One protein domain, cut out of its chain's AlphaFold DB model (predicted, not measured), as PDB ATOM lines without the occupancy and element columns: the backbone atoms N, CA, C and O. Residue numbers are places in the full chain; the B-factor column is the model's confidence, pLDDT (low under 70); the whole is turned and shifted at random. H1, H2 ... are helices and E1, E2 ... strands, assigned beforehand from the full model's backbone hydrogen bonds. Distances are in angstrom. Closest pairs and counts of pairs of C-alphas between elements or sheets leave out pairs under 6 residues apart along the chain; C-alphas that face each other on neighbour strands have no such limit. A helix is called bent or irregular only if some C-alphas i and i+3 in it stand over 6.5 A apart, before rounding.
ATOM      1  N   LEU A   4      33.588  31.399 -34.951       93.50
ATOM      2  CA  LEU A   4      33.796  32.338 -33.853       93.50
ATOM      3  C   LEU A   4      35.264  32.788 -33.832       93.50
ATOM      4  O   LEU A   4      36.158  31.946 -33.975       93.50
ATOM      5  N   PRO A   5      35.532  34.095 -33.677       93.38
ATOM      6  CA  PRO A   5      36.893  34.591 -33.623       93.38
ATOM      7  C   PRO A   5      37.563  34.168 -32.317       93.38
ATOM      8  O   PRO A   5      36.942  34.129 -31.254       93.38
ATOM      9  N   LEU A   6      38.855  33.899 -32.421       91.56
ATOM     10  CA  LEU A   6      39.745  33.635 -31.305       91.56
ATOM     11  C   LEU A   6      40.797  34.752 -31.305       91.56
ATOM     12  O   LEU A   6      41.415  34.949 -32.354       91.56
ATOM     13  N   PRO A   7      40.996  35.495 -30.201       89.62
ATOM     14  CA  PRO A   7      41.956  36.599 -30.172       89.62
ATOM     15  C   PRO A   7      43.405  36.148 -30.407       89.62
ATOM     16  O   PRO A   7      44.202  36.921 -30.931       89.62
ATOM     17  N   ILE A   8      43.722  34.892 -30.077       88.69
ATOM     18  CA  ILE A   8      44.993  34.237 -30.394       88.69
ATOM     19  C   ILE A   8      44.747  32.937 -31.154       88.69
ATOM     20  O   ILE A   8      43.812  32.192 -30.861       88.69
ATOM     21  N   GLN A   9      45.603  32.665 -32.133       90.25
ATOM     22  CA  GLN A   9      45.705  31.358 -32.771       90.25
ATOM     23  C   GLN A   9      47.021  30.728 -32.313       90.25
ATOM     24  O   GLN A   9      48.076  31.251 -32.678       90.25
ATOM     25  N   PRO A  10      46.977  29.674 -31.481       89.94
ATOM     26  CA  PRO A  10      48.190  29.006 -31.031       89.94
ATOM     27  C   PRO A  10      48.927  28.370 -32.217       89.94
ATOM     28  O   PRO A  10      48.312  27.955 -33.200       89.94
ATOM     29  N   GLU A  11      50.257  28.288 -32.130       86.31
ATOM     30  CA  GLU A  11      51.062  27.593 -33.148       86.31
ATOM     31  C   GLU A  11      50.804  26.077 -33.122       86.31
ATOM     32  O   GLU A  11      50.772  25.417 -34.161       86.31
ATOM     33  N   ASN A  12      50.596  25.525 -31.923       90.69
ATOM     34  CA  ASN A  12      50.197  24.143 -31.680       90.69
ATOM     35  C   ASN A  12      49.445  24.087 -30.336       90.69
ATOM     36  O   ASN A  12      50.057  24.392 -29.310       90.69
ATOM     37  N   PRO A  13      48.154  23.711 -30.295       95.19
ATOM     38  CA  PRO A  13      47.344  23.129 -31.376       95.19
ATOM     39  C   PRO A  13      46.872  24.132 -32.431       95.19
ATOM     40  O   PRO A  13      46.908  25.331 -32.215       95.19
ATOM     41  N   GLN A  14      46.329  23.640 -33.545       95.62
ATOM     42  CA  GLN A  14      45.395  24.432 -34.351       95.62
ATOM     43  C   GLN A  14      44.022  24.408 -33.682       95.62
ATOM     44  O   GLN A  14      43.563  23.329 -33.303       95.62
ATOM     45  N   VAL A  15      43.349  25.559 -33.565       97.19
ATOM     46  CA  VAL A  15      42.058  25.665 -32.867       97.19
ATOM     47  C   VAL A  15      41.007  26.359 -33.728       97.19
ATOM     48  O   VAL A  15      41.190  27.486 -34.187       97.19
ATOM     49  N   VAL A  16      39.853  25.711 -33.889       97.44
ATOM     50  CA  VAL A  16      38.680  26.297 -34.554       97.44
ATOM     51  C   VAL A  16      37.486  26.264 -33.612       97.44
ATOM     52  O   VAL A  16      37.156  25.225 -33.042       97.44
ATOM     53  N   LEU A  17      36.817  27.413 -33.476       97.25
ATOM     54  CA  LEU A  17      35.519  27.515 -32.821       97.25
ATOM     55  C   LEU A  17      34.442  27.760 -33.868       97.25
ATOM     56  O   LEU A  17      34.575  28.627 -34.736       97.25
ATOM     57  N   TRP A  18      33.347  27.026 -33.744       96.75
ATOM     58  CA  TRP A  18      32.237  27.104 -34.671       96.75
ATOM     59  C   TRP A  18      30.918  27.173 -33.927       96.75
ATOM     60  O   TRP A  18      30.607  26.322 -33.095       96.75
ATOM     61  N   LYS A  19      30.126  28.188 -34.247       95.50
ATOM     62  CA  LYS A  19      28.739  28.297 -33.826       95.50
ATOM     63  C   LYS A  19      27.865  27.571 -34.838       95.50
ATOM     64  O   LYS A  19      27.954  27.822 -36.036       95.50
ATOM     65  N   TRP A  20      27.000  26.699 -34.346       94.06
ATOM     66  CA  TRP A  20      26.028  26.021 -35.181       94.06
ATOM     67  C   TRP A  20      25.043  27.014 -35.827       94.06
ATOM     68  O   TRP A  20      24.554  27.930 -35.163       94.06
ATOM     69  N   ASP A  21      24.752  26.803 -37.110       90.19
ATOM     70  CA  ASP A  21      23.826  27.577 -37.933       90.19
ATOM     71  C   ASP A  21      23.042  26.628 -38.844       90.19
ATOM     72  O   ASP A  21      23.640  25.977 -39.691       90.19
ATOM     73  N   GLU A  22      21.716  26.591 -38.705       87.94
ATOM     74  CA  GLU A  22      20.821  25.689 -39.440       87.94
ATOM     75  C   GLU A  22      21.044  25.691 -40.959       87.94
ATOM     76  O   GLU A  22      20.982  24.635 -41.591       87.94
ATOM     77  N   GLY A  23      21.405  26.840 -41.540       88.56
ATOM     78  CA  GLY A  23      21.697  26.951 -42.972       88.56
ATOM     79  C   GLY A  23      22.936  26.172 -43.439       88.56
ATOM     80  O   GLY A  23      23.085  25.926 -44.633       88.56
ATOM     81  N   ALA A  24      23.814  25.761 -42.521       87.25
ATOM     82  CA  ALA A  24      25.029  24.999 -42.804       87.25
ATOM     83  C   ALA A  24      24.864  23.484 -42.563       87.25
ATOM     84  O   ALA A  24      25.863  22.770 -42.461       87.25
ATOM     85  N   ALA A  25      23.625  22.985 -42.447       91.75
ATOM     86  CA  ALA A  25      23.362  21.610 -42.026       91.75
ATOM     87  C   ALA A  25      23.827  20.613 -43.073       91.75
ATOM     88  O   ALA A  25      23.451  20.677 -44.244       91.75
ATOM     89  N   TRP A  26      24.613  19.641 -42.635       93.94
ATOM     90  CA  TRP A  26      24.971  18.512 -43.468       93.94
ATOM     91  C   TRP A  26      23.841  17.482 -43.467       93.94
ATOM     92  O   TRP A  26      23.265  17.208 -42.409       93.94
ATOM     93  N   PRO A  27      23.542  16.853 -44.618       94.94
ATOM     94  CA  PRO A  27      22.699  15.664 -44.651       94.94
ATOM     95  C   PRO A  27      23.265  14.560 -43.748       94.94
ATOM     96  O   PRO A  27      24.484  14.406 -43.654       94.94
ATOM     97  N   LEU A  28      22.396  13.746 -43.139       93.94
ATOM     98  CA  LEU A  28      22.815  12.706 -42.188       93.94
ATOM     99  C   LEU A  28      23.836  11.723 -42.785       93.94
ATOM    100  O   LEU A  28      24.867  11.478 -42.170       93.94
ATOM    101  N   ALA A  29      23.621  11.262 -44.021       94.50
ATOM    102  CA  ALA A  29      24.549  10.360 -44.713       94.50
ATOM    103  C   ALA A  29      25.972  10.939 -44.852       94.50
ATOM    104  O   ALA A  29      26.957  10.204 -44.883       94.50
ATOM    105  N   LYS A  30      26.093  12.273 -44.919       95.50
ATOM    106  CA  LYS A  30      27.392  12.952 -44.931       95.50
ATOM    107  C   LYS A  30      28.015  12.986 -43.536       95.50
ATOM    108  O   LYS A  30      29.217  12.826 -43.412       95.50
ATOM    109  N   LEU A  31      27.236  13.171 -42.473       95.56
ATOM    110  CA  LEU A  31      27.771  13.057 -41.111       95.56
ATOM    111  C   LEU A  31      28.225  11.627 -40.792       95.56
ATOM    112  O   LEU A  31      29.283  11.446 -40.193       95.56
ATOM    113  N   GLU A  32      27.461  10.623 -41.219       95.56
ATOM    114  CA  GLU A  32      27.766   9.202 -41.017       95.56
ATOM    115  C   GLU A  32      29.133   8.806 -41.585       95.56
ATOM    116  O   GLU A  32      29.892   8.103 -40.918       95.56
ATOM    117  N   SER A  33      29.501   9.304 -42.769       95.31
ATOM    118  CA  SER A  33      30.815   9.008 -43.359       95.31
ATOM    119  C   SER A  33      31.981   9.622 -42.576       95.31
ATOM    120  O   SER A  33      33.081   9.066 -42.561       95.31
ATOM    121  N   HIS A  34      31.739  10.743 -41.895       96.81
ATOM    122  CA  HIS A  34      32.729  11.471 -41.106       96.81
ATOM    123  C   HIS A  34      32.824  10.987 -39.648       96.81
ATOM    124  O   HIS A  34      33.895  11.086 -39.046       96.81
ATOM    125  N   PHE A  35      31.746  10.435 -39.081       96.25
ATOM    126  CA  PHE A  35      31.725   9.824 -37.746       96.25
ATOM    127  C   PHE A  35      31.122   8.405 -37.802       96.25
ATOM    128  O   PHE A  35      30.019   8.180 -37.297       96.25
ATOM    129  N   PRO A  36      31.841   7.429 -38.384       94.50
ATOM    130  CA  PRO A  36      31.301   6.098 -38.684       94.50
ATOM    131  C   PRO A  36      30.960   5.245 -37.454       94.50
ATOM    132  O   PRO A  36      30.246   4.260 -37.570       94.50
ATOM    133  N   GLU A  37      31.474   5.598 -36.276       94.25
ATOM    134  CA  GLU A  37      31.237   4.874 -35.016       94.25
ATOM    135  C   GLU A  37      30.078   5.463 -34.193       94.25
ATOM    136  O   GLU A  37      29.902   5.118 -33.022       94.25
ATOM    137  N   ARG A  38      29.339   6.434 -34.743       92.69
ATOM    138  CA  ARG A  38      28.217   7.071 -34.050       92.69
ATOM    139  C   ARG A  38      26.907   6.375 -34.385       92.69
ATOM    140  O   ARG A  38      26.611   6.118 -35.543       92.69
ATOM    141  N   GLU A  39      26.102   6.160 -33.349       92.38
ATOM    142  CA  GLU A  39      24.719   5.704 -33.470       92.38
ATOM    143  C   GLU A  39      23.803   6.913 -33.688       92.38
ATOM    144  O   GLU A  39      23.658   7.768 -32.807       92.38
ATOM    145  N   TRP A  40      23.206   7.009 -34.874       92.38
ATOM    146  CA  TRP A  40      22.435   8.186 -35.290       92.38
ATOM    147  C   TRP A  40      20.928   8.051 -35.081       92.38
ATOM    148  O   TRP A  40      20.242   9.060 -34.936       92.38
ATOM    149  N   THR A  41      20.404   6.826 -35.031       87.94
ATOM    150  CA  THR A  41      18.957   6.546 -35.016       87.94
ATOM    151  C   THR A  41      18.236   7.075 -33.778       87.94
ATOM    152  O   THR A  41      17.063   7.421 -33.860       87.94
ATOM    153  N   GLU A  42      18.928   7.162 -32.641       87.44
ATOM    154  CA  GLU A  42      18.368   7.620 -31.359       87.44
ATOM    155  C   GLU A  42      18.971   8.959 -30.895       87.44
ATOM    156  O   GLU A  42      18.824   9.365 -29.739       87.44
ATOM    157  N   MET A  43      19.686   9.659 -31.780       92.69
ATOM    158  CA  MET A  43      20.372  10.895 -31.423       92.69
ATOM    159  C   MET A  43      19.376  12.043 -31.238       92.69
ATOM    160  O   MET A  43      18.574  12.341 -32.117       92.69
ATOM    161  N   SER A  44      19.454  12.739 -30.101       92.88
ATOM    162  CA  SER A  44      18.637  13.933 -29.880       92.88
ATOM    163  C   SER A  44      19.065  15.089 -30.786       92.88
ATOM    164  O   SER A  44      20.247  15.238 -31.101       92.88
ATOM    165  N   ASP A  45      18.136  15.994 -31.101       91.56
ATOM    166  CA  ASP A  45      18.430  17.193 -31.898       91.56
ATOM    167  C   ASP A  45      19.568  18.033 -31.307       91.56
ATOM    168  O   ASP A  45      20.335  18.660 -32.028       91.56
ATOM    169  N   GLY A  46      19.699  18.079 -29.977       92.69
ATOM    170  CA  GLY A  46      20.816  18.764 -29.321       92.69
ATOM    171  C   GLY A  46      22.164  18.138 -29.680       92.69
ATOM    172  O   GLY A  46      23.077  18.842 -30.105       92.69
ATOM    173  N   ARG A  47      22.265  16.808 -29.582       93.94
ATOM    174  CA  ARG A  47      23.480  16.064 -29.942       93.94
ATOM    175  C   ARG A  47      23.782  16.132 -31.436       93.94
ATOM    176  O   ARG A  47      24.945  16.281 -31.809       93.94
ATOM    177  N   LEU A  48      22.755  16.102 -32.283       94.69
ATOM    178  CA  LEU A  48      22.925  16.270 -33.724       94.69
ATOM    179  C   LEU A  48      23.530  17.642 -34.049       94.69
ATOM    180  O   LEU A  48      24.488  17.726 -34.812       94.69
ATOM    181  N   ARG A  49      23.037  18.712 -33.415       95.12
ATOM    182  CA  ARG A  49      23.579  20.072 -33.578       95.12
ATOM    183  C   ARG A  49      25.033  20.198 -33.124       95.12
ATOM    184  O   ARG A  49      25.812  20.899 -33.765       95.12
ATOM    185  N   GLU A  50      25.417  19.504 -32.053       96.12
ATOM    186  CA  GLU A  50      26.816  19.434 -31.612       96.12
ATOM    187  C   GLU A  50      27.695  18.765 -32.677       96.12
ATOM    188  O   GLU A  50      28.727  19.319 -33.056       96.12
ATOM    189  N   HIS A  51      27.259  17.627 -33.229       95.88
ATOM    190  CA  HIS A  51      27.977  16.944 -34.308       95.88
ATOM    191  C   HIS A  51      28.095  17.789 -35.580       95.88
ATOM    192  O   HIS A  51      29.170  17.826 -36.178       95.88
ATOM    193  N   GLN A  52      27.038  18.510 -35.962       96.19
ATOM    194  CA  GLN A  52      27.063  19.456 -37.083       96.19
ATOM    195  C   GLN A  52      28.109  20.557 -36.858       96.19
ATOM    196  O   GLN A  52      28.952  20.799 -37.721       96.19
ATOM    197  N   ALA A  53      28.126  21.177 -35.671       96.75
ATOM    198  CA  ALA A  53      29.113  22.205 -35.335       96.75
ATOM    199  C   ALA A  53      30.553  21.675 -35.400       96.75
ATOM    200  O   ALA A  53      31.430  22.343 -35.949       96.75
ATOM    201  N   VAL A  54      30.795  20.468 -34.879       97.44
ATOM    202  CA  VAL A  54      32.105  19.802 -34.947       97.44
ATOM    203  C   VAL A  54      32.501  19.514 -36.394       97.44
ATOM    204  O   VAL A  54      33.646  19.765 -36.764       97.44
ATOM    205  N   ALA A  55      31.577  19.027 -37.226       96.88
ATOM    206  CA  ALA A  55      31.850  18.726 -38.629       96.88
ATOM    207  C   ALA A  55      32.252  19.977 -39.418       96.88
ATOM    208  O   ALA A  55      33.241  19.965 -40.158       96.88
ATOM    209  N   CYS A  56      31.536  21.084 -39.218       95.88
ATOM    210  CA  CYS A  56      31.907  22.351 -39.831       95.88
ATOM    211  C   CYS A  56      33.266  22.856 -39.322       95.88
ATOM    212  O   CYS A  56      34.099  23.259 -40.131       95.88
ATOM    213  N   ALA A  57      33.524  22.778 -38.012       96.88
ATOM    214  CA  ALA A  57      34.794  23.202 -37.422       96.88
ATOM    215  C   ALA A  57      35.993  22.399 -37.960       96.88
ATOM    216  O   ALA A  57      37.030  22.974 -38.288       96.88
ATOM    217  N   LEU A  58      35.848  21.077 -38.085       97.25
ATOM    218  CA  LEU A  58      36.881  20.203 -38.646       97.25
ATOM    219  C   LEU A  58      37.090  20.448 -40.141       97.25
ATOM    220  O   LEU A  58      38.225  20.457 -40.599       97.25
ATOM    221  N   THR A  59      36.027  20.694 -40.903       95.88
ATOM    222  CA  THR A  59      36.150  20.990 -42.341       95.88
ATOM    223  C   THR A  59      36.864  22.314 -42.583       95.88
ATOM    224  O   THR A  59      37.750  22.375 -43.431       95.88
ATOM    225  N   GLU A  60      36.543  23.344 -41.794       94.81
ATOM    226  CA  GLU A  60      37.267  24.621 -41.795       94.81
ATOM    227  C   GLU A  60      38.752  24.413 -41.459       94.81
ATOM    228  O   GLU A  60      39.623  24.918 -42.162       94.81
ATOM    229  N   MET A  61      39.049  23.638 -40.412       94.81
ATOM    230  CA  MET A  61      40.422  23.358 -39.984       94.81
ATOM    231  C   MET A  61      41.228  22.598 -41.043       94.81
ATOM    232  O   MET A  61      42.389  22.916 -41.289       94.81
ATOM    233  N   MET A  62      40.625  21.588 -41.670       93.81
ATOM    234  CA  MET A  62      41.300  20.725 -42.644       93.81
ATOM    235  C   MET A  62      41.343  21.328 -44.054       93.81
ATOM    236  O   MET A  62      42.031  20.791 -44.925       93.81
ATOM    237  N   GLY A  63      40.581  22.396 -44.309       93.12
ATOM    238  CA  GLY A  63      40.449  23.035 -45.623       93.12
ATOM    239  C   GLY A  63      39.819  22.146 -46.702       93.12
ATOM    240  O   GLY A  63      39.814  22.510 -47.876       93.12
ATOM    241  N   SER A  64      39.325  20.963 -46.334       89.31
ATOM    242  CA  SER A  64      38.762  19.974 -47.251       89.31
ATOM    243  C   SER A  64      37.826  19.011 -46.528       89.31
ATOM    244  O   SER A  64      37.899  18.811 -45.314       89.31
ATOM    245  N   GLU A  65      36.940  18.402 -47.309       85.44
ATOM    246  CA  GLU A  65      36.145  17.247 -46.897       85.44
ATOM    247  C   GLU A  65      36.975  15.962 -47.104       85.44
ATOM    248  O   GLU A  65      37.963  15.967 -47.834       85.44
ATOM    249  N   GLY A  66      36.608  14.855 -46.454       92.62
ATOM    250  CA  GLY A  66      37.345  13.581 -46.544       92.62
ATOM    251  C   GLY A  66      38.138  13.187 -45.295       92.62
ATOM    252  O   GLY A  66      38.726  12.111 -45.260       92.62
ATOM    253  N   TRP A  67      38.126  14.011 -44.248       96.50
ATOM    254  CA  TRP A  67      38.561  13.588 -42.917       96.50
ATOM    255  C   TRP A  67      37.528  12.652 -42.267       96.50
ATOM    256  O   TRP A  67      36.353  12.668 -42.622       96.50
ATOM    257  N   ARG A  68      37.934  11.867 -41.268       97.19
ATOM    258  CA  ARG A  68      37.019  11.065 -40.432       97.19
ATOM    259  C   ARG A  68      37.461  11.062 -38.975       97.19
ATOM    260  O   ARG A  68      38.652  11.171 -38.690       97.19
ATOM    261  N   VAL A  69      36.522  10.888 -38.055       97.06
ATOM    262  CA  VAL A  69      36.793  10.750 -36.621       97.06
ATOM    263  C   VAL A  69      36.439   9.342 -36.160       97.06
ATOM    264  O   VAL A  69      35.328   8.864 -36.365       97.06
ATOM    265  N   THR A  70      37.398   8.706 -35.498       94.44
ATOM    266  CA  THR A  70      37.268   7.387 -34.848       94.44
ATOM    267  C   THR A  70      37.605   7.520 -33.368       94.44
ATOM    268  O   THR A  70      38.126   8.563 -32.964       94.44
ATOM    269  N   HIS A  71      37.351   6.501 -32.551       90.19
ATOM    270  CA  HIS A  71      37.706   6.503 -31.135       90.19
ATOM    271  C   HIS A  71      38.711   5.402 -30.817       90.19
ATOM    272  O   HIS A  71      38.498   4.222 -31.078       90.19
ATOM    273  N   GLN A  72      39.793   5.787 -30.148       84.44
ATOM    274  CA  GLN A  72      40.758   4.860 -29.577       84.44
ATOM    275  C   GLN A  72      40.722   4.994 -28.054       84.44
ATOM    276  O   GLN A  72      41.016   6.058 -27.511       84.44
ATOM    277  N   ASN A  73      40.345   3.921 -27.351       81.31
ATOM    278  CA  ASN A  73      40.200   3.907 -25.885       81.31
ATOM    279  C   ASN A  73      39.297   5.041 -25.353       81.31
ATOM    280  O   ASN A  73      39.600   5.672 -24.340       81.31
ATOM    281  N   GLY A  74      38.213   5.340 -26.076       79.75
ATOM    282  CA  GLY A  74      37.266   6.403 -25.730       79.75
ATOM    283  C   GLY A  74      37.722   7.827 -26.073       79.75
ATOM    284  O   GLY A  74      36.948   8.758 -25.866       79.75
ATOM    285  N   LYS A  75      38.930   8.021 -26.621       87.12
ATOM    286  CA  LYS A  75      39.415   9.332 -27.085       87.12
ATOM    287  C   LYS A  75      39.226   9.482 -28.593       87.12
ATOM    288  O   LYS A  75      39.524   8.531 -29.318       87.12
ATOM    289  N   PRO A  76      38.767  10.646 -29.080       92.38
ATOM    290  CA  PRO A  76      38.623  10.870 -30.507       92.38
ATOM    291  C   PRO A  76      39.998  10.966 -31.185       92.38
ATOM    292  O   PRO A  76      40.942  11.544 -30.652       92.38
ATOM    293  N   GLN A  77      40.097  10.411 -32.385       92.88
ATOM    294  CA  GLN A  77      41.252  10.493 -33.267       92.88
ATOM    295  C   GLN A  77      40.774  10.948 -34.640       92.88
ATOM    296  O   GLN A  77      39.888  10.323 -35.235       92.88
ATOM    297  N   LEU A  78      41.368  12.032 -35.133       95.38
ATOM    298  CA  LEU A  78      41.129  12.529 -36.481       95.38
ATOM    299  C   LEU A  78      41.997  11.748 -37.460       95.38
ATOM    300  O   LEU A  78      43.184  11.569 -37.215       95.38
ATOM    301  N   HIS A  79      41.434  11.343 -38.585       94.94
ATOM    302  CA  HIS A  79      42.182  10.883 -39.748       94.94
ATOM    303  C   HIS A  79      41.947  11.892 -40.859       94.94
ATOM    304  O   HIS A  79      40.793  12.220 -41.142       94.94
ATOM    305  N   ASP A  80      43.014  12.407 -41.462       93.12
ATOM    306  CA  ASP A  80      42.880  13.286 -42.625       93.12
ATOM    307  C   ASP A  80      42.472  12.510 -43.891       93.12
ATOM    308  O   ASP A  80      42.257  11.297 -43.848       93.12
ATOM    309  N   ALA A  81      42.354  13.206 -45.026       91.94
ATOM    310  CA  ALA A  81      41.927  12.609 -46.296       91.94
ATOM    311  C   ALA A  81      42.835  11.465 -46.789       91.94
ATOM    312  O   ALA A  81      42.411  10.650 -47.606       91.94
ATOM    313  N   TYR A  82      44.068  11.378 -46.278       91.44
ATOM    314  CA  TYR A  82      45.021  10.311 -46.591       91.44
ATOM    315  C   TYR A  82      45.023   9.193 -45.539       91.44
ATOM    316  O   TYR A  82      45.801   8.247 -45.642       91.44
ATOM    317  N   GLY A  83      44.169   9.290 -44.517       90.44
ATOM    318  CA  GLY A  83      44.116   8.346 -43.407       90.44
ATOM    319  C   GLY A  83      45.206   8.562 -42.356       90.44
ATOM    320  O   GLY A  83      45.433   7.668 -41.542       90.44
ATOM    321  N   THR A  84      45.893   9.711 -42.355       90.94
ATOM    322  CA  THR A  84      46.950   9.985 -41.371       90.94
ATOM    323  C   THR A  84      46.319  10.360 -40.031       90.94
ATOM    324  O   THR A  84      45.557  11.334 -39.982       90.94
ATOM    325  N   PRO A  85      46.626   9.644 -38.933       91.62
ATOM    326  CA  PRO A  85      46.043   9.934 -37.634       91.62
ATOM    327  C   PRO A  85      46.642  11.209 -37.027       91.62
ATOM    328  O   PRO A  85      47.858  11.412 -37.028       91.62
ATOM    329  N   ARG A  86      45.782  12.042 -36.440       91.62
ATOM    330  CA  ARG A  86      46.134  13.253 -35.695       91.62
ATOM    331  C   ARG A  86      45.436  13.267 -34.340       91.62
ATOM    332  O   ARG A  86      44.314  12.772 -34.192       91.62
ATOM    333  N   SER A  87      46.122  13.829 -33.349       92.38
ATOM    334  CA  SER A  87      45.568  14.010 -32.008       92.38
ATOM    335  C   SER A  87      44.457  15.052 -32.063       92.38
ATOM    336  O   SER A  87      44.688  16.156 -32.553       92.38
ATOM    337  N   LEU A  88      43.263  14.690 -31.597       95.56
ATOM    338  CA  LEU A  88      42.062  15.515 -31.648       95.56
ATOM    339  C   LEU A  88      41.471  15.640 -30.246       95.56
ATOM    340  O   LEU A  88      41.315  14.646 -29.542       95.56
ATOM    341  N   SER A  89      41.058  16.847 -29.878       97.19
ATOM    342  CA  SER A  89      40.150  17.064 -28.757       97.19
ATOM    343  C   SER A  89      38.990  17.940 -29.205       97.19
ATOM    344  O   SER A  89      39.155  18.872 -29.991       97.19
ATOM    345  N   ILE A  90      37.807  17.627 -28.689       97.62
ATOM    346  CA  ILE A  90      36.555  18.304 -29.012       97.62
ATOM    347  C   ILE A  90      35.916  18.765 -27.702       97.62
ATOM    348  O   ILE A  90      35.862  18.009 -26.729       97.62
ATOM    349  N   SER A  91      35.394  19.986 -27.686       98.12
ATOM    350  CA  SER A  91      34.426  20.434 -26.690       98.12
ATOM    351  C   SER A  91      33.232  21.090 -27.360       98.12
ATOM    352  O   SER A  91      33.341  21.613 -28.468       98.12
ATOM    353  N   HIS A  92      32.087  21.058 -26.697       96.94
ATOM    354  CA  HIS A  92      30.869  21.681 -27.183       96.94
ATOM    355  C   HIS A  92      30.104  22.310 -26.024       96.94
ATOM    356  O   HIS A  92      30.103  21.807 -24.902       96.94
ATOM    357  N   HIS A  93      29.416  23.403 -26.320       95.50
ATOM    358  CA  HIS A  93      28.523  24.076 -25.398       95.50
ATOM    359  C   HIS A  93      27.175  24.280 -26.085       95.50
ATOM    360  O   HIS A  93      27.104  24.861 -27.169       95.50
ATOM    361  N   THR A  94      26.104  23.835 -25.431       92.31
ATOM    362  CA  THR A  94      24.730  24.026 -25.893       92.31
ATOM    363  C   THR A  94      23.942  24.793 -24.840       92.31
ATOM    364  O   THR A  94      23.816  24.363 -23.695       92.31
ATOM    365  N   SER A  95      23.366  25.915 -25.261       86.12
ATOM    366  CA  SER A  95      22.391  26.707 -24.513       86.12
ATOM    367  C   SER A  95      21.040  26.681 -25.229       86.12
ATOM    368  O   SER A  95      20.920  26.190 -26.351       86.12
ATOM    369  N   GLN A  96      20.011  27.276 -24.622       76.75
ATOM    370  CA  GLN A  96      18.700  27.426 -25.272       76.75
ATOM    371  C   GLN A  96      18.771  28.189 -26.602       76.75
ATOM    372  O   GLN A  96      17.901  28.014 -27.451       76.75
ATOM    373  N   ARG A  97      19.774  29.061 -26.772       74.25
ATOM    374  CA  ARG A  97      19.866  29.963 -27.926       74.25
ATOM    375  C   ARG A  97      20.860  29.492 -28.975       74.25
ATOM    376  O   ARG A  97      20.647  29.771 -30.144       74.25
ATOM    377  N   ASN A  98      21.942  28.828 -28.570       87.19
ATOM    378  CA  ASN A  98      23.058  28.510 -29.456       87.19
ATOM    379  C   ASN A  98      23.733  27.192 -29.060       87.19
ATOM    380  O   ASN A  98      23.883  26.908 -27.872       87.19
ATOM    381  N   THR A  99      24.238  26.478 -30.063       95.00
ATOM    382  CA  THR A  99      25.231  25.409 -29.910       95.00
ATOM    383  C   THR A  99      26.545  25.886 -30.516       95.00
ATOM    384  O   THR A  99      26.544  26.498 -31.584       95.00
ATOM    385  N   ALA A 100      27.659  25.631 -29.843       96.31
ATOM    386  CA  ALA A 100      28.995  25.906 -30.346       96.31
ATOM    387  C   ALA A 100      29.922  24.723 -30.069       96.31
ATOM    388  O   ALA A 100      29.738  24.004 -29.088       96.31
ATOM    389  N   ALA A 101      30.922  24.544 -30.923       97.75
ATOM    390  CA  ALA A 101      31.983  23.565 -30.765       97.75
ATOM    391  C   ALA A 101      33.349  24.254 -30.804       97.75
ATOM    392  O   ALA A 101      33.543  25.216 -31.547       97.75
ATOM    393  N   ALA A 102      34.289  23.732 -30.025       98.12
ATOM    394  CA  ALA A 102      35.710  24.015 -30.116       98.12
ATOM    395  C   ALA A 102      36.428  22.714 -30.476       98.12
ATOM    396  O   ALA A 102      36.246  21.693 -29.808       98.12
ATOM    397  N   VAL A 103      37.233  22.742 -31.532       98.00
ATOM    398  CA  VAL A 103      38.055  21.606 -31.957       98.00
ATOM    399  C   VAL A 103      39.516  22.021 -31.952       98.00
ATOM    400  O   VAL A 103      39.850  23.122 -32.393       98.00
ATOM    401  N   ALA A 104      40.367  21.140 -31.441       97.56
ATOM    402  CA  ALA A 104      41.808  21.327 -31.407       97.56
ATOM    403  C   ALA A 104      42.518  20.105 -31.977       97.56
ATOM    404  O   ALA A 104      42.202  18.972 -31.598       97.56
ATOM    405  N   VAL A 105      43.483  20.345 -32.866       95.69
ATOM    406  CA  VAL A 105      44.333  19.305 -33.447       95.69
ATOM    407  C   VAL A 105      45.793  19.640 -33.179       95.69
ATOM    408  O   VAL A 105      46.266  20.713 -33.555       95.69
ATOM    409  N   TRP A 106      46.504  18.710 -32.542       94.00
ATOM    410  CA  TRP A 106      47.935  18.840 -32.263       94.00
ATOM    411  C   TRP A 106      48.777  18.161 -33.343       94.00
ATOM    412  O   TRP A 106      48.318  17.252 -34.045       94.00
ATOM    413  N   ALA A 107      50.036  18.589 -33.442       87.12
ATOM    414  CA  ALA A 107      51.041  17.952 -34.287       87.12
ATOM    415  C   ALA A 107      51.192  16.441 -34.000       87.12
ATOM    416  O   ALA A 107      50.879  15.943 -32.917       87.12
ATOM    417  N   ALA A 108      51.674  15.685 -34.989       79.19
ATOM    418  CA  ALA A 108      51.825  14.238 -34.868       79.19
ATOM    419  C   ALA A 108      52.773  13.849 -33.718       79.19
ATOM    420  O   ALA A 108      53.817  14.463 -33.523       79.19
ATOM    421  N   GLY A 109      52.421  12.794 -32.979       75.88
ATOM    422  CA  GLY A 109      53.211  12.292 -31.848       75.88
ATOM    423  C   GLY A 109      52.878  12.940 -30.503       75.88
ATOM    424  O   GLY A 109      53.120  12.314 -29.471       75.88
ATOM    425  N   GLU A 110      52.242  14.112 -30.507       78.88
ATOM    426  CA  GLU A 110      51.739  14.766 -29.302       78.88
ATOM    427  C   GLU A 110      50.569  13.981 -28.700       78.88
ATOM    428  O   GLU A 110      49.600  13.623 -29.380       78.88
ATOM    429  N   ARG A 111      50.659  13.690 -27.403       80.31
ATOM    430  CA  ARG A 111      49.659  12.916 -26.658       80.31
ATOM    431  C   ARG A 111      49.303  13.641 -25.375       80.31
ATOM    432  O   ARG A 111      50.089  14.404 -24.838       80.31
ATOM    433  N   ASN A 112      48.145  13.280 -24.843       88.31
ATOM    434  CA  ASN A 112      47.619  13.773 -23.578       88.31
ATOM    435  C   ASN A 112      47.203  15.247 -23.566       88.31
ATOM    436  O   ASN A 112      47.294  15.907 -22.539       88.31
ATOM    437  N   HIS A 113      46.676  15.730 -24.687       93.00
ATOM    438  CA  HIS A 113      46.204  17.103 -24.814       93.00
ATOM    439  C   HIS A 113      44.686  17.177 -24.894       93.00
ATOM    440  O   HIS A 113      44.043  16.282 -25.448       93.00
ATOM    441  N   GLY A 114      44.120  18.243 -24.343       96.00
ATOM    442  CA  GLY A 114      42.685  18.483 -24.364       96.00
ATOM    443  C   GLY A 114      42.331  19.944 -24.604       96.00
ATOM    444  O   GLY A 114      43.138  20.843 -24.366       96.00
ATOM    445  N   ILE A 115      41.105  20.152 -25.079       98.25
ATOM    446  CA  ILE A 115      40.443  21.455 -25.200       98.25
ATOM    447  C   ILE A 115      39.107  21.416 -24.465       98.25
ATOM    448  O   ILE A 115      38.373  20.419 -24.541       98.25
ATOM    449  N   ASP A 116      38.766  22.512 -23.804       98.44
ATOM    450  CA  ASP A 116      37.440  22.733 -23.255       98.44
ATOM    451  C   ASP A 116      36.855  24.094 -23.628       98.44
ATOM    452  O   ASP A 116      37.574  25.075 -23.786       98.44
ATOM    453  N   LEU A 117      35.534  24.117 -23.803       98.19
ATOM    454  CA  LEU A 117      34.732  25.281 -24.146       98.19
ATOM    455  C   LEU A 117      33.752  25.493 -22.999       98.19
ATOM    456  O   LEU A 117      32.919  24.629 -22.724       98.19
ATOM    457  N   VAL A 118      33.824  26.659 -22.373       97.19
ATOM    458  CA  VAL A 118      33.028  27.009 -21.203       97.19
ATOM    459  C   VAL A 118      32.199  28.251 -21.477       97.19
ATOM    460  O   VAL A 118      32.636  29.162 -22.169       97.19
ATOM    461  N   ASP A 119      30.995  28.298 -20.922       96.31
ATOM    462  CA  ASP A 119      30.248  29.544 -20.790       96.31
ATOM    463  C   ASP A 119      30.579  30.147 -19.424       96.31
ATOM    464  O   ASP A 119      30.225  29.581 -18.387       96.31
ATOM    465  N   THR A 120      31.285  31.277 -19.410       95.38
ATOM    466  CA  THR A 120      31.716  31.940 -18.171       95.38
ATOM    467  C   THR A 120      30.544  32.514 -17.373       95.38
ATOM    468  O   THR A 120      30.707  32.841 -16.199       95.38
ATOM    469  N   ALA A 121      29.346  32.565 -17.962       94.56
ATOM    470  CA  ALA A 121      28.105  32.933 -17.291       94.56
ATOM    471  C   ALA A 121      27.277  31.719 -16.808       94.56
ATOM    472  O   ALA A 121      26.151  31.900 -16.329       94.56
ATOM    473  N   ASP A 122      27.784  30.482 -16.910       93.38
ATOM    474  CA  ASP A 122      27.037  29.286 -16.504       93.38
ATOM    475  C   ASP A 122      26.834  29.219 -14.980       93.38
ATOM    476  O   ASP A 122      27.703  28.811 -14.205       93.38
ATOM    477  N   LEU A 123      25.613  29.539 -14.545       93.25
ATOM    478  CA  LEU A 123      25.198  29.555 -13.139       93.25
ATOM    479  C   LEU A 123      25.244  28.179 -12.448       93.25
ATOM    480  O   LEU A 123      25.050  28.098 -11.230       93.25
ATOM    481  N   ARG A 124      25.455  27.087 -13.190       94.50
ATOM    482  CA  ARG A 124      25.637  25.746 -12.618       94.50
ATOM    483  C   ARG A 124      27.042  25.563 -12.058       94.50
ATOM    484  O   ARG A 124      27.175  24.879 -11.047       94.50
ATOM    485  N   ILE A 125      28.054  26.179 -12.673       96.12
ATOM    486  CA  ILE A 125      29.465  25.994 -12.314       96.12
ATOM    487  C   ILE A 125      29.735  26.385 -10.846       96.12
ATOM    488  O   ILE A 125      30.230  25.532 -10.102       96.12
ATOM    489  N   PRO A 126      29.319  27.572 -10.351       94.75
ATOM    490  CA  PRO A 126      29.518  27.933  -8.943       94.75
ATOM    491  C   PRO A 126      28.876  26.944  -7.957       94.75
ATOM    492  O   PRO A 126      29.382  26.725  -6.861       94.75
ATOM    493  N   ARG A 127      27.775  26.287  -8.345       95.75
ATOM    494  CA  ARG A 127      27.048  25.336  -7.481       95.75
ATOM    495  C   ARG A 127      27.766  24.000  -7.322       95.75
ATOM    496  O   ARG A 127      27.447  23.248  -6.403       95.75
ATOM    497  N   ILE A 128      28.696  23.682  -8.220       96.06
ATOM    498  CA  ILE A 128      29.448  22.422  -8.206       96.06
ATOM    499  C   ILE A 128      30.923  22.618  -7.848       96.06
ATOM    500  O   ILE A 128      31.667  21.642  -7.876       96.06
ATOM    501  N   VAL A 129      31.337  23.827  -7.452       96.94
ATOM    502  CA  VAL A 129      32.739  24.166  -7.161       96.94
ATOM    503  C   VAL A 129      33.412  23.186  -6.193       96.94
ATOM    504  O   VAL A 129      34.491  22.668  -6.475       96.94
ATOM    505  N   GLY A 130      32.715  22.788  -5.123       96.75
ATOM    506  CA  GLY A 130      33.228  21.829  -4.135       96.75
ATOM    507  C   GLY A 130      33.437  20.398  -4.655       96.75
ATOM    508  O   GLY A 130      33.985  19.556  -3.935       96.75
ATOM    509  N   ARG A 131      33.002  20.098  -5.888       96.88
ATOM    510  CA  ARG A 131      33.229  18.809  -6.559       96.88
ATOM    511  C   ARG A 131      34.531  18.775  -7.349       96.88
ATOM    512  O   ARG A 131      35.057  17.683  -7.530       96.88
ATOM    513  N   PHE A 132      35.045  19.920  -7.799       97.31
ATOM    514  CA  PHE A 132      36.185  19.950  -8.717       97.31
ATOM    515  C   PHE A 132      37.339  20.860  -8.286       97.31
ATOM    516  O   PHE A 132      38.470  20.595  -8.683       97.31
ATOM    517  N   MET A 133      37.108  21.873  -7.451       98.31
ATOM    518  CA  MET A 133      38.176  22.716  -6.900       98.31
ATOM    519  C   MET A 133      38.571  22.255  -5.499       98.31
ATOM    520  O   MET A 133      37.716  21.900  -4.675       98.31
ATOM    521  N   SER A 134      39.870  22.276  -5.212       97.00
ATOM    522  CA  SER A 134      40.392  22.147  -3.851       97.00
ATOM    523  C   SER A 134      39.998  23.365  -2.998       97.00
ATOM    524  O   SER A 134      39.474  24.355  -3.512       97.00
ATOM    525  N   ALA A 135      40.211  23.300  -1.680       96.25
ATOM    526  CA  ALA A 135      39.972  24.453  -0.808       96.25
ATOM    527  C   ALA A 135      40.910  25.625  -1.149       96.25
ATOM    528  O   ALA A 135      40.474  26.772  -1.156       96.25
ATOM    529  N   ASP A 136      42.162  25.320  -1.497       96.06
ATOM    530  CA  ASP A 136      43.162  26.320  -1.874       96.06
ATOM    531  C   ASP A 136      42.782  27.006  -3.189       96.06
ATOM    532  O   ASP A 136      42.797  28.229  -3.270       96.06
ATOM    533  N   GLU A 137      42.342  26.243  -4.195       97.69
ATOM    534  CA  GLU A 137      41.873  26.815  -5.461       97.69
ATOM    535  C   GLU A 137      40.618  27.671  -5.267       97.69
ATOM    536  O   GLU A 137      40.499  28.717  -5.892       97.69
ATOM    537  N   GLN A 138      39.687  27.259  -4.397       97.12
ATOM    538  CA  GLN A 138      38.496  28.058  -4.078       97.12
ATOM    539  C   GLN A 138      38.853  29.381  -3.399       97.12
ATOM    540  O   GLN A 138      38.199  30.391  -3.648       97.12
ATOM    541  N   ALA A 139      39.882  29.381  -2.548       97.00
ATOM    542  CA  ALA A 139      40.375  30.589  -1.900       97.00
ATOM    543  C   ALA A 139      41.161  31.488  -2.867       97.00
ATOM    544  O   ALA A 139      41.077  32.709  -2.768       97.00
ATOM    545  N   GLN A 140      41.919  30.892  -3.788       97.19
ATOM    546  CA  GLN A 140      42.777  31.610  -4.730       97.19
ATOM    547  C   GLN A 140      42.002  32.184  -5.923       97.19
ATOM    548  O   GLN A 140      42.308  33.285  -6.370       97.19
ATOM    549  N   TRP A 141      41.001  31.456  -6.422       95.88
ATOM    550  CA  TRP A 141      40.305  31.744  -7.681       95.88
ATOM    551  C   TRP A 141      38.772  31.815  -7.523       95.88
ATOM    552  O   TRP A 141      38.052  31.146  -8.273       95.88
ATOM    553  N   PRO A 142      38.225  32.589  -6.562       94.44
ATOM    554  CA  PRO A 142      36.780  32.628  -6.326       94.44
ATOM    555  C   PRO A 142      35.996  33.143  -7.546       94.44
ATOM    556  O   PRO A 142      34.944  32.594  -7.881       94.44
ATOM    557  N   ASP A 143      36.540  34.135  -8.254       93.94
ATOM    558  CA  ASP A 143      35.882  34.789  -9.394       93.94
ATOM    559  C   ASP A 143      36.187  34.116 -10.745       93.94
ATOM    560  O   ASP A 143      35.491  34.342 -11.732       93.94
ATOM    561  N   ASP A 144      37.171  33.215 -10.778       95.81
ATOM    562  CA  ASP A 144      37.651  32.544 -11.993       95.81
ATOM    563  C   ASP A 144      37.183  31.085 -12.104       95.81
ATOM    564  O   ASP A 144      37.676  30.304 -12.921       95.81
ATOM    565  N   THR A 145      36.192  30.704 -11.297       97.25
ATOM    566  CA  THR A 145      35.664  29.335 -11.211       97.25
ATOM    567  C   THR A 145      35.379  28.687 -12.591       97.25
ATOM    568  O   THR A 145      35.760  27.526 -12.779       97.25
ATOM    569  N   PRO A 146      34.770  29.370 -13.591       97.50
ATOM    570  CA  PRO A 146      34.571  28.796 -14.928       97.50
ATOM    571  C   PRO A 146      35.868  28.473 -15.679       97.50
ATOM    572  O   PRO A 146      35.929  27.471 -16.391       97.50
ATOM    573  N   TRP A 147      36.915  29.276 -15.505       98.06
ATOM    574  CA  TRP A 147      38.213  29.035 -16.133       98.06
ATOM    575  C   TRP A 147      38.938  27.859 -15.496       98.06
ATOM    576  O   TRP A 147      39.491  27.023 -16.209       98.06
ATOM    577  N   ILE A 148      38.860  27.734 -14.169       98.19
ATOM    578  CA  ILE A 148      39.398  26.571 -13.455       98.19
ATOM    579  C   ILE A 148      38.664  25.294 -13.874       98.19
ATOM    580  O   ILE A 148      39.299  24.266 -14.107       98.19
ATOM    581  N   TRP A 149      37.336  25.359 -14.023       98.31
ATOM    582  CA  TRP A 149      36.542  24.251 -14.554       98.31
ATOM    583  C   TRP A 149      37.033  23.825 -15.942       98.31
ATOM    584  O   TRP A 149      37.399  22.665 -16.134       98.31
ATOM    585  N   ALA A 150      37.121  24.772 -16.876       98.44
ATOM    586  CA  ALA A 150      37.549  24.506 -18.245       98.44
ATOM    587  C   ALA A 150      38.985  23.964 -18.323       98.44
ATOM    588  O   ALA A 150      39.264  23.034 -19.081       98.44
ATOM    589  N   ALA A 151      39.899  24.490 -17.504       98.38
ATOM    590  CA  ALA A 151      41.268  23.994 -17.416       98.38
ATOM    591  C   ALA A 151      41.315  22.530 -16.965       98.38
ATOM    592  O   ALA A 151      41.992  21.709 -17.587       98.38
ATOM    593  N   LYS A 152      40.551  22.174 -15.928       98.25
ATOM    594  CA  LYS A 152      40.502  20.793 -15.435       98.25
ATOM    595  C   LYS A 152      39.797  19.845 -16.399       98.25
ATOM    596  O   LYS A 152      40.249  18.716 -16.556       98.25
ATOM    597  N   GLU A 153      38.756  20.290 -17.095       98.00
ATOM    598  CA  GLU A 153      38.139  19.521 -18.185       98.00
ATOM    599  C   GLU A 153      39.123  19.292 -19.345       98.00
ATOM    600  O   GLU A 153      39.211  18.182 -19.875       98.00
ATOM    601  N   ALA A 154      39.928  20.297 -19.707       97.88
ATOM    602  CA  ALA A 154      40.982  20.148 -20.709       97.88
ATOM    603  C   ALA A 154      42.053  19.135 -20.256       97.88
ATOM    604  O   ALA A 154      42.411  18.238 -21.025       97.88
ATOM    605  N   MET A 155      42.501  19.201 -18.997       97.38
ATOM    606  CA  MET A 155      43.395  18.195 -18.408       97.38
ATOM    607  C   MET A 155      42.767  16.792 -18.430       97.38
ATOM    608  O   MET A 155      43.413  15.827 -18.839       97.38
ATOM    609  N   PHE A 156      41.499  16.664 -18.032       96.06
ATOM    610  CA  PHE A 156      40.772  15.394 -18.012       96.06
ATOM    611  C   PHE A 156      40.677  14.774 -19.410       96.06
ATOM    612  O   PHE A 156      41.000  13.600 -19.593       96.06
ATOM    613  N   LYS A 157      40.309  15.562 -20.425       94.81
ATOM    614  CA  LYS A 157      40.247  15.109 -21.824       94.81
ATOM    615  C   LYS A 157      41.607  14.650 -22.337       94.81
ATOM    616  O   LYS A 157      41.703  13.593 -22.968       94.81
ATOM    617  N   GLY A 158      42.658  15.396 -22.001       93.25
ATOM    618  CA  GLY A 158      44.028  15.035 -22.337       93.25
ATOM    619  C   GLY A 158      44.444  13.719 -21.694       93.25
ATOM    620  O   GLY A 158      44.850  12.787 -22.384       93.25
ATOM    621  N   HIS A 159      44.281  13.568 -20.387       91.94
ATOM    622  CA  HIS A 159      44.867  12.452 -19.644       91.94
ATOM    623  C   HIS A 159      43.948  11.228 -19.513       91.94
ATOM    624  O   HIS A 159      44.432  10.119 -19.285       91.94
ATOM    625  N   GLY A 160      42.665  11.367 -19.845       85.44
ATOM    626  CA  GLY A 160      41.688  10.284 -19.899       85.44
ATOM    627  C   GLY A 160      40.938  10.049 -18.582       85.44
ATOM    628  O   GLY A 160      41.142  10.762 -17.601       85.44
ATOM    629  N   PRO A 161      40.049   9.042 -18.561       79.94
ATOM    630  CA  PRO A 161      39.221   8.746 -17.398       79.94
ATOM    631  C   PRO A 161      40.066   8.260 -16.205       79.94
ATOM    632  O   PRO A 161      41.197   7.802 -16.374       79.94
ATOM    633  N   ASN A 162      39.479   8.295 -15.003       87.50
ATOM    634  CA  ASN A 162      40.107   7.965 -13.708       87.50
ATOM    635  C   ASN A 162      40.998   9.069 -13.117       87.50
ATOM    636  O   ASN A 162      42.035   8.770 -12.525       87.50
ATOM    637  N   LEU A 163      40.602  10.330 -13.290       92.94
ATOM    638  CA  LEU A 163      41.194  11.459 -12.580       92.94
ATOM    639  C   LEU A 163      40.218  11.998 -11.531       92.94
ATOM    640  O   LEU A 163      39.057  12.273 -11.839       92.94
ATOM    641  N   ASP A 164      40.697  12.176 -10.307       95.88
ATOM    642  CA  ASP A 164      40.016  12.957  -9.279       95.88
ATOM    643  C   ASP A 164      40.309  14.444  -9.505       95.88
ATOM    644  O   ASP A 164      41.439  14.909  -9.342       95.88
ATOM    645  N   PHE A 165      39.275  15.209  -9.855       96.56
ATOM    646  CA  PHE A 165      39.413  16.632 -10.172       96.56
ATOM    647  C   PHE A 165      40.027  17.456  -9.040       96.56
ATOM    648  O   PHE A 165      40.684  18.453  -9.307       96.56
ATOM    649  N   ARG A 166      39.824  17.073  -7.779       96.81
ATOM    650  CA  ARG A 166      40.304  17.850  -6.632       96.81
ATOM    651  C   ARG A 166      41.702  17.457  -6.190       96.81
ATOM    652  O   ARG A 166      42.391  18.273  -5.587       96.81
ATOM    653  N   ARG A 167      42.062  16.186  -6.366       95.62
ATOM    654  CA  ARG A 167      43.302  15.613  -5.824       95.62
ATOM    655  C   ARG A 167      44.385  15.453  -6.872       95.62
ATOM    656  O   ARG A 167      45.560  15.557  -6.541       95.62
ATOM    657  N   GLU A 168      43.998  15.162  -8.106       97.44
ATOM    658  CA  GLU A 168      44.934  14.843  -9.181       97.44
ATOM    659  C   GLU A 168      45.041  15.950 -10.222       97.44
ATOM    660  O   GLU A 168      45.984  15.913 -11.004       97.44
ATOM    661  N   LEU A 169      44.123  16.919 -10.229       98.12
ATOM    662  CA  LEU A 169      44.159  18.082 -11.112       98.12
ATOM    663  C   LEU A 169      44.268  19.355 -10.280       98.12
ATOM    664  O   LEU A 169      43.500  19.540  -9.332       98.12
ATOM    665  N   SER A 170      45.174  20.253 -10.655       97.75
ATOM    666  CA  SER A 170      45.275  21.568 -10.023       97.75
ATOM    667  C   SER A 170      45.667  22.658 -11.006       97.75
ATOM    668  O   SER A 170      46.397  22.399 -11.961       97.75
ATOM    669  N   VAL A 171      45.218  23.883 -10.748       98.00
ATOM    670  CA  VAL A 171      45.714  25.100 -11.404       98.00
ATOM    671  C   VAL A 171      46.533  25.891 -10.387       98.00
ATOM    672  O   VAL A 171      46.025  26.285  -9.343       98.00
ATOM    673  N   ALA A 172      47.815  26.096 -10.681       97.00
ATOM    674  CA  ALA A 172      48.762  26.789  -9.811       97.00
ATOM    675  C   ALA A 172      48.843  28.290 -10.122       97.00
ATOM    676  O   ALA A 172      48.910  29.111  -9.204       97.00
ATOM    677  N   SER A 173      48.814  28.656 -11.405       97.19
ATOM    678  CA  SER A 173      48.798  30.051 -11.842       97.19
ATOM    679  C   SER A 173      47.923  30.248 -13.073       97.19
ATOM    680  O   SER A 173      47.759  29.347 -13.899       97.19
ATOM    681  N   MET A 174      47.376  31.456 -13.176       96.06
ATOM    682  CA  MET A 174      46.655  31.946 -14.337       96.06
ATOM    683  C   MET A 174      47.027  33.413 -14.546       96.06
ATOM    684  O   MET A 174      46.838  34.241 -13.656       96.06
ATOM    685  N   GLU A 175      47.592  33.719 -15.706       95.06
ATOM    686  CA  GLU A 175      48.033  35.061 -16.085       95.06
ATOM    687  C   GLU A 175      47.213  35.525 -17.281       95.06
ATOM    688  O   GLU A 175      47.127  34.803 -18.271       95.06
ATOM    689  N   TRP A 176      46.617  36.715 -17.194       93.56
ATOM    690  CA  TRP A 176      45.762  37.277 -18.239       93.56
ATOM    691  C   TRP A 176      46.431  38.456 -18.943       93.56
ATOM    692  O   TRP A 176      46.930  39.376 -18.298       93.56
ATOM    693  N   GLU A 177      46.341  38.479 -20.270       89.56
ATOM    694  CA  GLU A 177      46.743  39.595 -21.116       89.56
ATOM    695  C   GLU A 177      45.748  39.760 -22.274       89.56
ATOM    696  O   GLU A 177      45.518  38.844 -23.061       89.56
ATOM    697  N   ALA A 178      45.127  40.940 -22.370       86.38
ATOM    698  CA  ALA A 178      44.267  41.340 -23.492       86.38
ATOM    699  C   ALA A 178      43.182  40.311 -23.907       86.38
ATOM    700  O   ALA A 178      42.902  40.127 -25.091       86.38
ATOM    701  N   GLY A 179      42.539  39.649 -22.935       86.44
ATOM    702  CA  GLY A 179      41.469  38.669 -23.186       86.44
ATOM    703  C   GLY A 179      41.955  37.249 -23.493       86.44
ATOM    704  O   GLY A 179      41.142  36.377 -23.802       86.44
ATOM    705  N   CYS A 180      43.260  37.013 -23.381       94.12
ATOM    706  CA  CYS A 180      43.887  35.698 -23.413       94.12
ATOM    707  C   CYS A 180      44.609  35.438 -22.102       94.12
ATOM    708  O   CYS A 180      44.889  36.372 -21.353       94.12
ATOM    709  N   GLY A 181      44.943  34.185 -21.835       93.88
ATOM    710  CA  GLY A 181      45.720  33.859 -20.659       93.88
ATOM    711  C   GLY A 181      46.561  32.610 -20.806       93.88
ATOM    712  O   GLY A 181      46.365  31.793 -21.705       93.88
ATOM    713  N   ARG A 182      47.524  32.489 -19.899       96.12
ATOM    714  CA  ARG A 182      48.380  31.319 -19.725       96.12
ATOM    715  C   ARG A 182      48.068  30.682 -18.391       96.12
ATOM    716  O   ARG A 182      47.922  31.376 -17.386       96.12
ATOM    717  N   LEU A 183      47.986  29.361 -18.389       97.00
ATOM    718  CA  LEU A 183      47.702  28.564 -17.211       97.00
ATOM    719  C   LEU A 183      48.847  27.595 -16.969       97.00
ATOM    720  O   LEU A 183      49.307  26.902 -17.880       97.00
ATOM    721  N   VAL A 184      49.258  27.501 -15.711       97.56
ATOM    722  CA  VAL A 184      50.143  26.440 -15.240       97.56
ATOM    723  C   VAL A 184      49.396  25.655 -14.184       97.56
ATOM    724  O   VAL A 184      48.810  26.217 -13.261       97.56
ATOM    725  N   GLY A 185      49.417  24.340 -14.320       97.12
ATOM    726  CA  GLY A 185      48.736  23.425 -13.425       97.12
ATOM    727  C   GLY A 185      49.498  22.125 -13.253       97.12
ATOM    728  O   GLY A 185      50.668  22.009 -13.630       97.12
ATOM    729  N   SER A 186      48.825  21.128 -12.693       97.06
ATOM    730  CA  SER A 186      49.367  19.781 -12.613       97.06
ATOM    731  C   SER A 186      48.322  18.706 -12.868       97.06
ATOM    732  O   SER A 186      47.149  18.869 -12.532       97.06
ATOM    733  N   VAL A 187      48.783  17.590 -13.437       97.00
ATOM    734  CA  VAL A 187      48.036  16.338 -13.568       97.00
ATOM    735  C   VAL A 187      48.846  15.225 -12.913       97.00
ATOM    736  O   VAL A 187      49.939  14.890 -13.371       97.00
ATOM    737  N   ARG A 188      48.331  14.656 -11.817       95.62
ATOM    738  CA  ARG A 188      49.017  13.657 -10.970       95.62
ATOM    739  C   ARG A 188      50.429  14.099 -10.554       95.62
ATOM    740  O   ARG A 188      51.366  13.306 -10.555       95.62
ATOM    741  N   GLY A 189      50.582  15.386 -10.240       93.56
ATOM    742  CA  GLY A 189      51.859  15.998  -9.862       93.56
ATOM    743  C   GLY A 189      52.814  16.293 -11.027       93.56
ATOM    744  O   GLY A 189      53.831  16.946 -10.811       93.56
ATOM    745  N   GLY A 190      52.503  15.862 -12.254       94.56
ATOM    746  CA  GLY A 190      53.220  16.288 -13.459       94.56
ATOM    747  C   GLY A 190      52.766  17.678 -13.899       94.56
ATOM    748  O   GLY A 190      51.582  17.985 -13.803       94.56
ATOM    749  N   VAL A 191      53.690  18.512 -14.379       95.56
ATOM    750  CA  VAL A 191      53.371  19.870 -14.852       95.56
ATOM    751  C   VAL A 191      52.440  19.802 -16.060       95.56
ATOM    752  O   VAL A 191      52.688  19.052 -17.003       95.56
ATOM    753  N   TRP A 192      51.395  20.622 -16.033       96.31
ATOM    754  CA  TRP A 192      50.520  20.885 -17.166       96.31
ATOM    755  C   TRP A 192      50.603  22.363 -17.533       96.31
ATOM    756  O   TRP A 192      50.648  23.230 -16.657       96.31
ATOM    757  N   GLN A 193      50.631  22.642 -18.830       96.25
ATOM    758  CA  GLN A 193      50.594  23.992 -19.372       96.25
ATOM    759  C   GLN A 193      49.402  24.107 -20.307       96.25
ATOM    760  O   GLN A 193      49.098  23.189 -21.075       96.25
ATOM    761  N   GLY A 194      48.746  25.251 -20.248       96.19
ATOM    762  CA  GLY A 194      47.668  25.570 -21.152       96.19
ATOM    763  C   GLY A 194      47.574  27.051 -21.412       96.19
ATOM    764  O   GLY A 194      48.218  27.879 -20.765       96.19
ATOM    765  N   GLU A 195      46.732  27.367 -22.370       96.94
ATOM    766  CA  GLU A 195      46.373  28.726 -22.718       96.94
ATOM    767  C   GLU A 195      44.857  28.816 -22.801       96.94
ATOM    768  O   GLU A 195      44.146  27.816 -22.960       96.94
ATOM    769  N   CYS A 196      44.354  30.030 -22.657       96.94
ATOM    770  CA  CYS A 196      42.943  30.313 -22.753       96.94
ATOM    771  C   CYS A 196      42.687  31.604 -23.510       96.94
ATOM    772  O   CYS A 196      43.554  32.470 -23.642       96.94
ATOM    773  N   ALA A 197      41.459  31.736 -23.992       97.19
ATOM    774  CA  ALA A 197      40.985  32.982 -24.551       97.19
ATOM    775  C   ALA A 197      39.477  33.140 -24.380       97.19
ATOM    776  O   ALA A 197      38.706  32.185 -24.518       97.19
ATOM    777  N   GLN A 198      39.058  34.376 -24.120       96.94
ATOM    778  CA  GLN A 198      37.661  34.784 -24.175       96.94
ATOM    779  C   GLN A 198      37.270  35.027 -25.637       96.94
ATOM    780  O   GLN A 198      37.944  35.762 -26.361       96.94
ATOM    781  N   VAL A 199      36.150  34.452 -26.075       95.38
ATOM    782  CA  VAL A 199      35.578  34.760 -27.389       95.38
ATOM    783  C   VAL A 199      35.051  36.202 -27.368       95.38
ATOM    784  O   VAL A 199      34.215  36.527 -26.517       95.38
ATOM    785  N   PRO A 200      35.484  37.079 -28.296       94.00
ATOM    786  CA  PRO A 200      35.032  38.465 -28.355       94.00
ATOM    787  C   PRO A 200      33.506  38.597 -28.382       94.00
ATOM    788  O   PRO A 200      32.823  37.908 -29.142       94.00
ATOM    789  N   HIS A 201      32.977  39.519 -27.573       91.44
ATOM    790  CA  HIS A 201      31.541  39.826 -27.475       91.44
ATOM    791  C   HIS A 201      30.648  38.623 -27.109       91.44
ATOM    792  O   HIS A 201      29.468  38.587 -27.457       91.44
ATOM    793  N   SER A 202      31.205  37.637 -26.407       92.56
ATOM    794  CA  SER A 202      30.522  36.417 -25.981       92.56
ATOM    795  C   SER A 202      30.920  36.069 -24.549       92.56
ATOM    796  O   SER A 202      31.984  36.479 -24.096       92.56
ATOM    797  N   SER A 203      30.098  35.287 -23.850       94.19
ATOM    798  CA  SER A 203      30.469  34.658 -22.574       94.19
ATOM    799  C   SER A 203      31.264  33.361 -22.766       94.19
ATOM    800  O   SER A 203      31.750  32.780 -21.804       94.19
ATOM    801  N   LEU A 204      31.449  32.901 -24.003       96.12
ATOM    802  CA  LEU A 204      32.225  31.694 -24.267       96.12
ATOM    803  C   LEU A 204      33.724  31.931 -24.064       96.12
ATOM    804  O   LEU A 204      34.313  32.788 -24.715       96.12
ATOM    805  N   GLY A 205      34.330  31.126 -23.205       97.19
ATOM    806  CA  GLY A 205      35.766  30.993 -23.035       97.19
ATOM    807  C   GLY A 205      36.242  29.635 -23.530       97.19
ATOM    808  O   GLY A 205      35.494  28.659 -23.507       97.19
ATOM    809  N   VAL A 206      37.485  29.553 -23.980       98.19
ATOM    810  CA  VAL A 206      38.097  28.287 -24.391       98.19
ATOM    811  C   VAL A 206      39.453  28.127 -23.720       98.19
ATOM    812  O   VAL A 206      40.189  29.102 -23.580       98.19
ATOM    813  N   VAL A 207      39.761  26.905 -23.289       98.38
ATOM    814  CA  VAL A 207      41.040  26.515 -22.683       98.38
ATOM    815  C   VAL A 207      41.593  25.324 -23.446       98.38
ATOM    816  O   VAL A 207      40.860  24.371 -23.700       98.38
ATOM    817  N   TRP A 208      42.873  25.340 -23.793       97.88
ATOM    818  CA  TRP A 208      43.546  24.209 -24.427       97.88
ATOM    819  C   TRP A 208      44.874  23.903 -23.745       97.88
ATOM    820  O   TRP A 208      45.499  24.765 -23.136       97.88
ATOM    821  N   SER A 209      45.294  22.644 -23.845       96.31
ATOM    822  CA  SER A 209      46.637  22.226 -23.447       96.31
ATOM    823  C   SER A 209      47.647  22.724 -24.475       96.31
ATOM    824  O   SER A 209      47.460  22.510 -25.679       96.31
ATOM    825  N   SER A 210      48.727  23.333 -24.001       91.00
ATOM    826  CA  SER A 210      49.836  23.773 -24.842       91.00
ATOM    827  C   SER A 210      51.017  22.830 -24.597       91.00
ATOM    828  O   SER A 210      51.343  22.558 -23.437       91.00
TER     829      SER A 210
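What this domain is: This is residues 4 to 210 of the 217 residues of the protein "ACPS domain-containing protein" of Flavobacteriales bacterium (UniProt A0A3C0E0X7). Two lobes stand side by side, each a five-stranded antiparallel sheet curled round one helix: E1 to E5 round H2, and E6 to E10 round H5. The two sheets meet between the lobes, partly face to face with their strands crossed, E4 and E5 of the one on E6 of the other; H1 packs on H2 at one end of the whole, and H3 and H4 lie toward the opposite end. The printed part has 207 residues, with five named helices and ten named strands in the order E1 H1 H2 E2 E3 E4 E5 E6 H3 H4 H5 E7 E8 E9 E10, and its class is mixed, helices and strands. The sheets run E1 E5 E4 E3 E2 and E6 E10 E9 E8 E7. The whole is compact, with a radius of gyration of the C-alphas of 16.7 A and spans of 50 by 38 by 34 A.

Where its parts are: E1 is residues 14 to 19, 17.1 A long, beginning at C-alpha 14 (45.395, 24.432, -34.351). H1 is residues 28 to 34, and H2, the longest helix, is residues 45 to 62, 25.5 A. E2, residues 68 to 72, and E3, residues 75 to 79, are 13.1 A each. E4, residues 85 to 94, is 28.1 A, and E5, residues 99 to 106, is 23.8 A. E6, residues 115 to 119, begins at C-alpha 115 (40.443, 21.455, -25.200). H3 is residues 126 to 132 and is irregular, with C-alphas 127 and 130 7.9 A apart. H4 is residues 135 to 140, and H5 is residues 145 to 159, 21.0 A. E7, residues 169 to 177, 23.9 A, bends by 56 degrees at residue 172. E8 is residues 180 to 187, 22.1 A; E9 is residues 190 to 198, 26.4 A; E10, residues 204 to 209, 17.3 A, ends at C-alpha 209 (46.637, 22.226, -23.447).

How they stand to each other: In the first sheet E1 and E5 are antiparallel, with N 16 and O 103 3.0 A apart, within hydrogen-bond range. E2 E3 E4 E5 form a meander, each strand the antiparallel neighbour of the one before: N 70 and O 77 are 3.0 A apart, N 86 and O 78 2.8 A, N 91 and O 102 2.9 A. The pairing of E4 is staggered, residues 85 to 87 with E3 and 87 to 94 with E5. This strongly twisted sheet curls round H2; the closest C-alphas of E1 and H2 are those of Trp 18 and Ala 57, 5.4 A. H1 touches H2, residues 51 to 55 alone, at a steep tilt of 48 degrees, the same way, closest at the C-alphas of Leu 31 and Ala 55, 7.4 A; H1 only grazes the sheet. The two sheets form a sandwich, two sheets face to face, their strands at 53 degrees; the closest C-alphas of E4 and E6 are those of Ser 91 and Asp 116, 5.1 A. H5 is on the first sheet on the opposite face from H2, three layers, at a height over the sheet of 11.2 A. The second sheet, curled, curls round H5, two layers; the closest C-alphas of E6 and H5 are those of Ile 115 and Ala 154, 4.7 A. N 116 and O 207 of E6 and E10 are 2.8 A apart. E7 E8 E9 E10 form the second meander, with N 182 and O 175 2.9 A apart, N 194 and O 183 2.9 A, and N 197 and O 206 3.0 A. H3 touches H5, residues 145 to 149 alone, closest at the C-alphas of Pro 126 and Thr 145, 6.7 A. H4 only grazes the second sheet. In H2, H4 and H5 every O i to N i+4 pair is within hydrogen-bond range; in H1 2 of 3 are, and in H3 0 of 3, with 2 of 4 O i to N i+3 pairs.

The domain as a whole: The C-alphas farthest apart are those of Ala 29 and Ala 139, 49.9 A. The printed part has no cut and no long link. The mean pLDDT of the printed part is 93.8, and no printed residue is under 70.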